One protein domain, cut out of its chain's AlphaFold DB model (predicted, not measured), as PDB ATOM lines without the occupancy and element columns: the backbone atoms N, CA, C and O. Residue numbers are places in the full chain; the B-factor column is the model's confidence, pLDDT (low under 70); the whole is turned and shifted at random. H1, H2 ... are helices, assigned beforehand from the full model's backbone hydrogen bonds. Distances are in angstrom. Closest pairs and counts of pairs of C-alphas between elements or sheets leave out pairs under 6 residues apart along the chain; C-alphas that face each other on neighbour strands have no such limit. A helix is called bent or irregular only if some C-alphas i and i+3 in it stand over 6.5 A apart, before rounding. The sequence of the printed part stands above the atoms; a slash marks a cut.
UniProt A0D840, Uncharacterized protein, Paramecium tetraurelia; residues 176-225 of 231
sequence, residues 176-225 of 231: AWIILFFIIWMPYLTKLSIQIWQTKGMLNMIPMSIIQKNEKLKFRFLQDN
ATOM      1  N   ALA A 176      52.520  40.711 -48.121       98.12
ATOM      2  CA  ALA A 176      53.132  41.571 -47.112       98.12
ATOM      3  C   ALA A 176      52.093  42.159 -46.137       98.12
ATOM      4  O   ALA A 176      52.322  42.152 -44.925       98.12
ATOM      5  N   TRP A 177      50.929  42.597 -46.630       97.94
ATOM      6  CA  TRP A 177      49.825  43.075 -45.786       97.94
ATOM      7  C   TRP A 177      49.257  41.991 -44.876       97.94
ATOM      8  O   TRP A 177      48.993  42.265 -43.707       97.94
ATOM      9  N   ILE A 178      49.095  40.765 -45.375       97.94
ATOM     10  CA  ILE A 178      48.624  39.631 -44.570       97.94
ATOM     11  C   ILE A 178      49.618  39.338 -43.441       97.94
ATOM     12  O   ILE A 178      49.217  39.188 -42.288       97.94
ATOM     13  N   ILE A 179      50.918  39.310 -43.746       97.94
ATOM     14  CA  ILE A 179      51.969  39.100 -42.740       97.94
ATOM     15  C   ILE A 179      51.924  40.208 -41.682       97.94
ATOM     16  O   ILE A 179      51.905  39.919 -40.485       97.94
ATOM     17  N   LEU A 180      51.856  41.472 -42.108       96.94
ATOM     18  CA  LEU A 180      51.776  42.622 -41.207       96.94
ATOM     19  C   LEU A 180      50.515  42.565 -40.335       96.94
ATOM     20  O   LEU A 180      50.591  42.809 -39.131       96.94
ATOM     21  N   PHE A 181      49.377  42.179 -40.916       96.44
ATOM     22  CA  PHE A 181      48.133  41.965 -40.187       96.44
ATOM     23  C   PHE A 181      48.318  40.919 -39.087       96.44
ATOM     24  O   PHE A 181      48.028  41.210 -37.933       96.44
ATOM     25  N   PHE A 182      48.876  39.742 -39.379       96.81
ATOM     26  CA  PHE A 182      49.104  38.733 -38.340       96.81
ATOM     27  C   PHE A 182      50.091  39.199 -37.263       96.81
ATOM     28  O   PHE A 182      49.841  38.977 -36.080       96.81
ATOM     29  N   ILE A 183      51.173  39.883 -37.646       97.62
ATOM     30  CA  ILE A 183      52.198  40.354 -36.704       97.62
ATOM     31  C   ILE A 183      51.666  41.444 -35.774       97.62
ATOM     32  O   ILE A 183      52.041  41.461 -34.607       97.62
ATOM     33  N   ILE A 184      50.817  42.358 -36.248       96.50
ATOM     34  CA  ILE A 184      50.338  43.492 -35.441       96.50
ATOM     35  C   ILE A 184      48.993  43.181 -34.781       96.50
ATOM     36  O   ILE A 184      48.802  43.445 -33.592       96.50
ATOM     37  N   TRP A 185      48.056  42.605 -35.528       95.81
ATOM     38  CA  TRP A 185      46.673  42.432 -35.089       95.81
ATOM     39  C   TRP A 185      46.519  41.324 -34.050       95.81
ATOM     40  O   TRP A 185      45.826  41.518 -33.054       95.81
ATOM     41  N   MET A 186      47.202  40.185 -34.212       94.50
ATOM     42  CA  MET A 186      47.133  39.089 -33.234       94.50
ATOM     43  C   MET A 186      47.634  39.497 -31.836       94.50
ATOM     44  O   MET A 186      46.903  39.288 -30.860       94.50
ATOM     45  N   PRO A 187      48.828  40.105 -31.666       95.81
ATOM     46  CA  PRO A 187      49.256  40.551 -30.341       95.81
ATOM     47  C   PRO A 187      48.400  41.704 -29.812       95.81
ATOM     48  O   PRO A 187      48.206  41.815 -28.602       95.81
ATOM     49  N   TYR A 188      47.863  42.554 -30.688       96.81
ATOM     50  CA  TYR A 188      46.925  43.592 -30.275       96.81
ATOM     51  C   TYR A 188      45.640  42.992 -29.684       96.81
ATOM     52  O   TYR A 188      45.280  43.323 -28.555       96.81
ATOM     53  N   LEU A 189      44.993  42.055 -30.386       94.94
ATOM     54  CA  LEU A 189      43.771  41.396 -29.916       94.94
ATOM     55  C   LEU A 189      43.990  40.605 -28.626       94.94
ATOM     56  O   LEU A 189      43.141  40.637 -27.738       94.94
ATOM     57  N   THR A 190      45.124  39.916 -28.488       95.50
ATOM     58  CA  THR A 190      45.438  39.181 -27.250       95.50
ATOM     59  C   THR A 190      45.626  40.128 -26.065       95.50
ATOM     60  O   THR A 190      45.041  39.892 -25.008       95.50
ATOM     61  N   LYS A 191      46.350  41.245 -26.237       95.56
ATOM     62  CA  LYS A 191      46.475  42.286 -25.200       95.56
ATOM     63  C   LYS A 191      45.125  42.899 -24.840       95.56
ATOM     64  O   LYS A 191      44.820  43.032 -23.657       95.56
ATOM     65  N   LEU A 192      44.310  43.227 -25.842       94.19
ATOM     66  CA  LEU A 192      42.977  43.791 -25.640       94.19
ATOM     67  C   LEU A 192      42.068  42.810 -24.886       94.19
ATOM     68  O   LEU A 192      41.397  43.199 -23.936       94.19
ATOM     69  N   SER A 193      42.093  41.527 -25.253       94.69
ATOM     70  CA  SER A 193      41.327  40.470 -24.584       94.69
ATOM     71  C   SER A 193      41.700  40.341 -23.103       94.69
ATOM     72  O   SER A 193      40.820  40.315 -22.242       94.69
ATOM     73  N   ILE A 194      43.001  40.362 -22.781       94.06
ATOM     74  CA  ILE A 194      43.486  40.345 -21.391       94.06
ATOM     75  C   ILE A 194      42.988  41.574 -20.621       94.06
ATOM     76  O   ILE A 194      42.488  41.434 -19.505       94.06
ATOM     77  N   GLN A 195      43.079  42.770 -21.206       92.94
ATOM     78  CA  GLN A 195      42.612  44.009 -20.571       92.94
ATOM     79  C   GLN A 195      41.098  44.005 -20.330       92.94
ATOM     80  O   GLN A 195      40.641  44.408 -19.257       92.94
ATOM     81  N   ILE A 196      40.313  43.506 -21.288       90.81
ATOM     82  CA  ILE A 196      38.864  43.338 -21.132       90.81
ATOM     83  C   ILE A 196      38.574  42.360 -19.994       90.81
ATOM     84  O   ILE A 196      37.725  42.650 -19.154       90.81
ATOM     85  N   TRP A 197      39.283  41.231 -19.919       88.88
ATOM     86  CA  TRP A 197      39.074  40.245 -18.859       88.88
ATOM     87  C   TRP A 197      39.434  40.795 -17.475       88.88
ATOM     88  O   TRP A 197      38.663  40.627 -16.533       88.88
ATOM     89  N   GLN A 198      40.544  41.528 -17.357       87.38
ATOM     90  CA  GLN A 198      40.920  42.219 -16.118       87.38
ATOM     91  C   GLN A 198      39.863  43.246 -15.699       87.38
ATOM     92  O   GLN A 198      39.465  43.276 -14.537       87.38
ATOM     93  N   THR A 199      39.356  44.040 -16.644       89.06
ATOM     94  CA  THR A 199      38.315  45.045 -16.373       89.06
ATOM     95  C   THR A 199      36.996  44.384 -15.963       89.06
ATOM     96  O   THR A 199      36.377  44.800 -14.983       89.06
ATOM     97  N   LYS A 200      36.590  43.302 -16.646       80.12
ATOM     98  CA  LYS A 200      35.432  42.479 -16.260       80.12
ATOM     99  C   LYS A 200      35.611  41.883 -14.860       80.12
ATOM    100  O   LYS A 200      34.682  41.928 -14.059       80.12
ATOM    101  N   GLY A 201      36.803  41.375 -14.544       82.44
ATOM    102  CA  GLY A 201      37.143  40.842 -13.225       82.44
ATOM    103  C   GLY A 201      37.048  41.896 -12.120       82.44
ATOM    104  O   GLY A 201      36.408  41.651 -11.100       82.44
ATOM    105  N   MET A 202      37.609  43.089 -12.342       81.38
ATOM    106  CA  MET A 202      37.521  44.208 -11.396       81.38
ATOM    107  C   MET A 202      36.072  44.643 -11.144       81.38
ATOM    108  O   MET A 202      35.705  44.878  -9.996       81.38
ATOM    109  N   LEU A 203      35.237  44.709 -12.186       76.75
ATOM    110  CA  LEU A 203      33.818  45.054 -12.048       76.75
ATOM    111  C   LEU A 203      33.035  43.999 -11.252       76.75
ATOM    112  O   LEU A 203      32.224  44.365 -10.406       76.75
ATOM    113  N   ASN A 204      33.305  42.708 -11.472       74.88
ATOM    114  CA  ASN A 204      32.629  41.616 -10.760       74.88
ATOM    115  C   ASN A 204      33.053  41.503  -9.281       74.88
ATOM    116  O   ASN A 204      32.335  40.943  -8.459       74.88
ATOM    117  N   MET A 205      34.221  42.044  -8.926       73.50
ATOM    118  CA  MET A 205      34.732  42.023  -7.554       73.50
ATOM    119  C   MET A 205      34.116  43.117  -6.663       73.50
ATOM    120  O   MET A 205      34.310  43.094  -5.448       73.50
ATOM    121  N   ILE A 206      33.352  44.062  -7.225       71.81
ATOM    122  CA  ILE A 206      32.616  45.062  -6.443       71.81
ATOM    123  C   ILE A 206      31.388  44.375  -5.820       71.81
ATOM    124  O   ILE A 206      30.459  44.013  -6.544       71.81
ATOM    125  N   PRO A 207      31.332  44.192  -4.486       70.94
ATOM    126  CA  PRO A 207      30.253  43.443  -3.859       70.94
ATOM    127  C   PRO A 207      28.917  44.164  -4.044       70.94
ATOM    128  O   PRO A 207      28.794  45.372  -3.813       70.94
ATOM    129  N   MET A 208      27.886  43.396  -4.404       67.38
ATOM    130  CA  MET A 208      26.542  43.907  -4.698       67.38
ATOM    131  C   MET A 208      25.961  44.745  -3.547       67.38
ATOM    132  O   MET A 208      25.217  45.697  -3.776       67.38
ATOM    133  N   SER A 209      26.365  44.441  -2.309       70.12
ATOM    134  CA  SER A 209      25.983  45.166  -1.096       70.12
ATOM    135  C   SER A 209      26.460  46.624  -1.064       70.12
ATOM    136  O   SER A 209      25.767  47.467  -0.499       70.12
ATOM    137  N   ILE A 210      27.597  46.956  -1.688       68.50
ATOM    138  CA  ILE A 210      28.098  48.340  -1.793       68.50
ATOM    139  C   ILE A 210      27.348  49.099  -2.895       68.50
ATOM    140  O   ILE A 210      26.974  50.256  -2.697       68.50
ATOM    141  N   ILE A 211      27.063  48.444  -4.026       63.34
ATOM    142  CA  ILE A 211      26.316  49.034  -5.152       63.34
ATOM    143  C   ILE A 211      24.869  49.345  -4.744       63.34
ATOM    144  O   ILE A 211      24.340  50.404  -5.077       63.34
ATOM    145  N   GLN A 212      24.231  48.458  -3.976       66.19
ATOM    146  CA  GLN A 212      22.864  48.657  -3.482       66.19
ATOM    147  C   GLN A 212      22.750  49.793  -2.457       66.19
ATOM    148  O   GLN A 212      21.687  50.399  -2.348       66.19
ATOM    149  N   LYS A 213      23.830  50.108  -1.731       73.31
ATOM    150  CA  LYS A 213      23.849  51.151  -0.693       73.31
ATOM    151  C   LYS A 213      23.983  52.572  -1.246       73.31
ATOM    152  O   LYS A 213      23.790  53.526  -0.501       73.31
ATOM    153  N   ASN A 214      24.349  52.722  -2.520       73.94
ATOM    154  CA  ASN A 214      24.662  54.012  -3.123       73.94
ATOM    155  C   ASN A 214      23.839  54.200  -4.411       73.94
ATOM    156  O   ASN A 214      24.211  53.719  -5.484       73.94
ATOM    157  N   GLU A 215      22.700  54.893  -4.311       72.56
ATOM    158  CA  GLU A 215      21.700  54.983  -5.391       72.56
ATOM    159  C   GLU A 215      22.258  55.548  -6.707       72.56
ATOM    160  O   GLU A 215      21.861  55.117  -7.790       72.56
ATOM    161  N   LYS A 216      23.253  56.443  -6.631       73.06
ATOM    162  CA  LYS A 216      23.927  57.012  -7.809       73.06
ATOM    163  C   LYS A 216      24.734  55.977  -8.601       73.06
ATOM    164  O   LYS A 216      24.793  56.063  -9.826       73.06
ATOM    165  N   LEU A 217      25.348  55.003  -7.924       64.00
ATOM    166  CA  LEU A 217      26.092  53.916  -8.573       64.00
ATOM    167  C   LEU A 217      25.131  52.889  -9.173       64.00
ATOM    168  O   LEU A 217      25.313  52.474 -10.315       64.00
ATOM    169  N   LYS A 218      24.060  52.551  -8.447       65.38
ATOM    170  CA  LYS A 218      22.993  51.662  -8.925       65.38
ATOM    171  C   LYS A 218      22.371  52.154 -10.236       65.38
ATOM    172  O   LYS A 218      22.172  51.356 -11.146       65.38
ATOM    173  N   PHE A 219      22.112  53.457 -10.355       70.56
ATOM    174  CA  PHE A 219      21.544  54.044 -11.570       70.56
ATOM    175  C   PHE A 219      22.482  53.918 -12.783       70.56
ATOM    176  O   PHE A 219      22.046  53.474 -13.840       70.56
ATOM    177  N   ARG A 220      23.784  54.207 -12.627       68.56
ATOM    178  CA  ARG A 220      24.761  54.088 -13.730       68.56
ATOM    179  C   ARG A 220      24.987  52.645 -14.190       68.56
ATOM    180  O   ARG A 220      25.061  52.401 -15.386       68.56
ATOM    181  N   PHE A 221      25.032  51.686 -13.266       66.38
ATOM    182  CA  PHE A 221      25.187  50.265 -13.610       66.38
ATOM    183  C   PHE A 221      23.981  49.682 -14.362       66.38
ATOM    184  O   PHE A 221      24.152  48.785 -15.186       66.38
ATOM    185  N   LEU A 222      22.772  50.182 -14.089       67.62
ATOM    186  CA  LEU A 222      21.549  49.758 -14.777       67.62
ATOM    187  C   LEU A 222      21.365  50.453 -16.135       67.62
ATOM    188  O   LEU A 222      20.789  49.856 -17.039       67.62
ATOM    189  N   GLN A 223      21.858  51.684 -16.289       65.19
ATOM    190  CA  GLN A 223      21.708  52.467 -17.518       65.19
ATOM    191  C   GLN A 223      22.642  51.996 -18.650       65.19
ATOM    192  O   GLN A 223      22.211  51.964 -19.799       65.19
ATOM    193  N   ASP A 224      23.869  51.559 -18.332       58.62
ATOM    194  CA  ASP A 224      24.856  51.082 -19.325       58.62
ATOM    195  C   ASP A 224      24.755  49.579 -19.654       58.62
ATOM    196  O   ASP A 224      25.584  49.038 -20.381       58.62
ATOM    197  N   ASN A 225      23.735  48.877 -19.143       55.28
ATOM    198  CA  ASN A 225      23.437  47.479 -19.487       55.28
ATOM    199  C   ASN A 225      24.632  46.506 -19.314       55.28
ATOM    200  O   ASN A 225      24.730  45.476 -19.974       55.28
TER     201      ASN A 225
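What this domain is: This is residues 176 to 225 of the 231 residues of an uncharacterized protein of Paramecium tetraurelia (UniProt A0D840). What does the model look like at first sight? One long, nearly straight helix, H1, makes most of the length, and after its last residue, Asn 204, the backbone turns off into a small hook of two short helices, H2 and H3. H3 turns back from the tip of the hook, aslant to H1 and apart from it, and residues 176 to 207, of which 176 to 204 belong to H1, stick out free. What is it made of? The printed part has 50 residues with three named helices, H1, H2 and H3 in that order, and no named strand; the class is all helix. How spread out is it? It is extended, with a radius of gyration of the C-alphas of 17.7 A and spans of 55 by 19 by 10 A.

How they stand to each other: Does the longest helix meet another? H1, residues 176 to 204, touches no helix. It is apart from H2, residues 208 to 212, and apart from H3, residues 215 to 223. How do the two short helices stand? H2 and H3 only just touch, with 3 pairs of C-alphas within 8 A, and they touch only at the corner by their link. Their closest C-alphas are those of Ile 211 and Lys 218, 5.7 A apart, and their centres are 10.5 A apart. What do the backbone N and O atoms show? In H2 every O i to N i+4 pair is within hydrogen-bond range; in H1 24 of 25 are, and in H3 4 of 5.

Where its parts are: Where does H1 run? It goes from C-alpha 176 at (53.132, 41.571, -47.112) to C-alpha 204 at (32.629, 41.616, -10.760), 41.7 A. It is neither bent nor irregular, but only just: C-alphas 183 and 186 are 6.3 A apart. Where are the other two? H2, Met 208 to Gln 212, measures 6.1 A from first to last C-alpha. H3, Glu 215 to Gln 223, measures 12.4 A and ends with C-alpha 223 at (21.708, 52.467, -17.518).

The domain as a whole: How large is it? The two C-alphas farthest apart, those of Ala 176 and Lys 213, are 55.7 A apart. Is it printed without a break? The printed part has no cut, and the links H1 to H2 and H2 to H3 are both tight. Which stretches stand free? Residues 176 to 207, of which 176 to 204 belong to H1, stand free, and residues 212 to 217, of which 215 to 217 belong to H3, do too. Where is confidence low? The mean pLDDT of the printed part is 82.0, and 12 residues are under 70: residue 208, residues 210 to 212, residues 217 to 218 and residues 220 to 225.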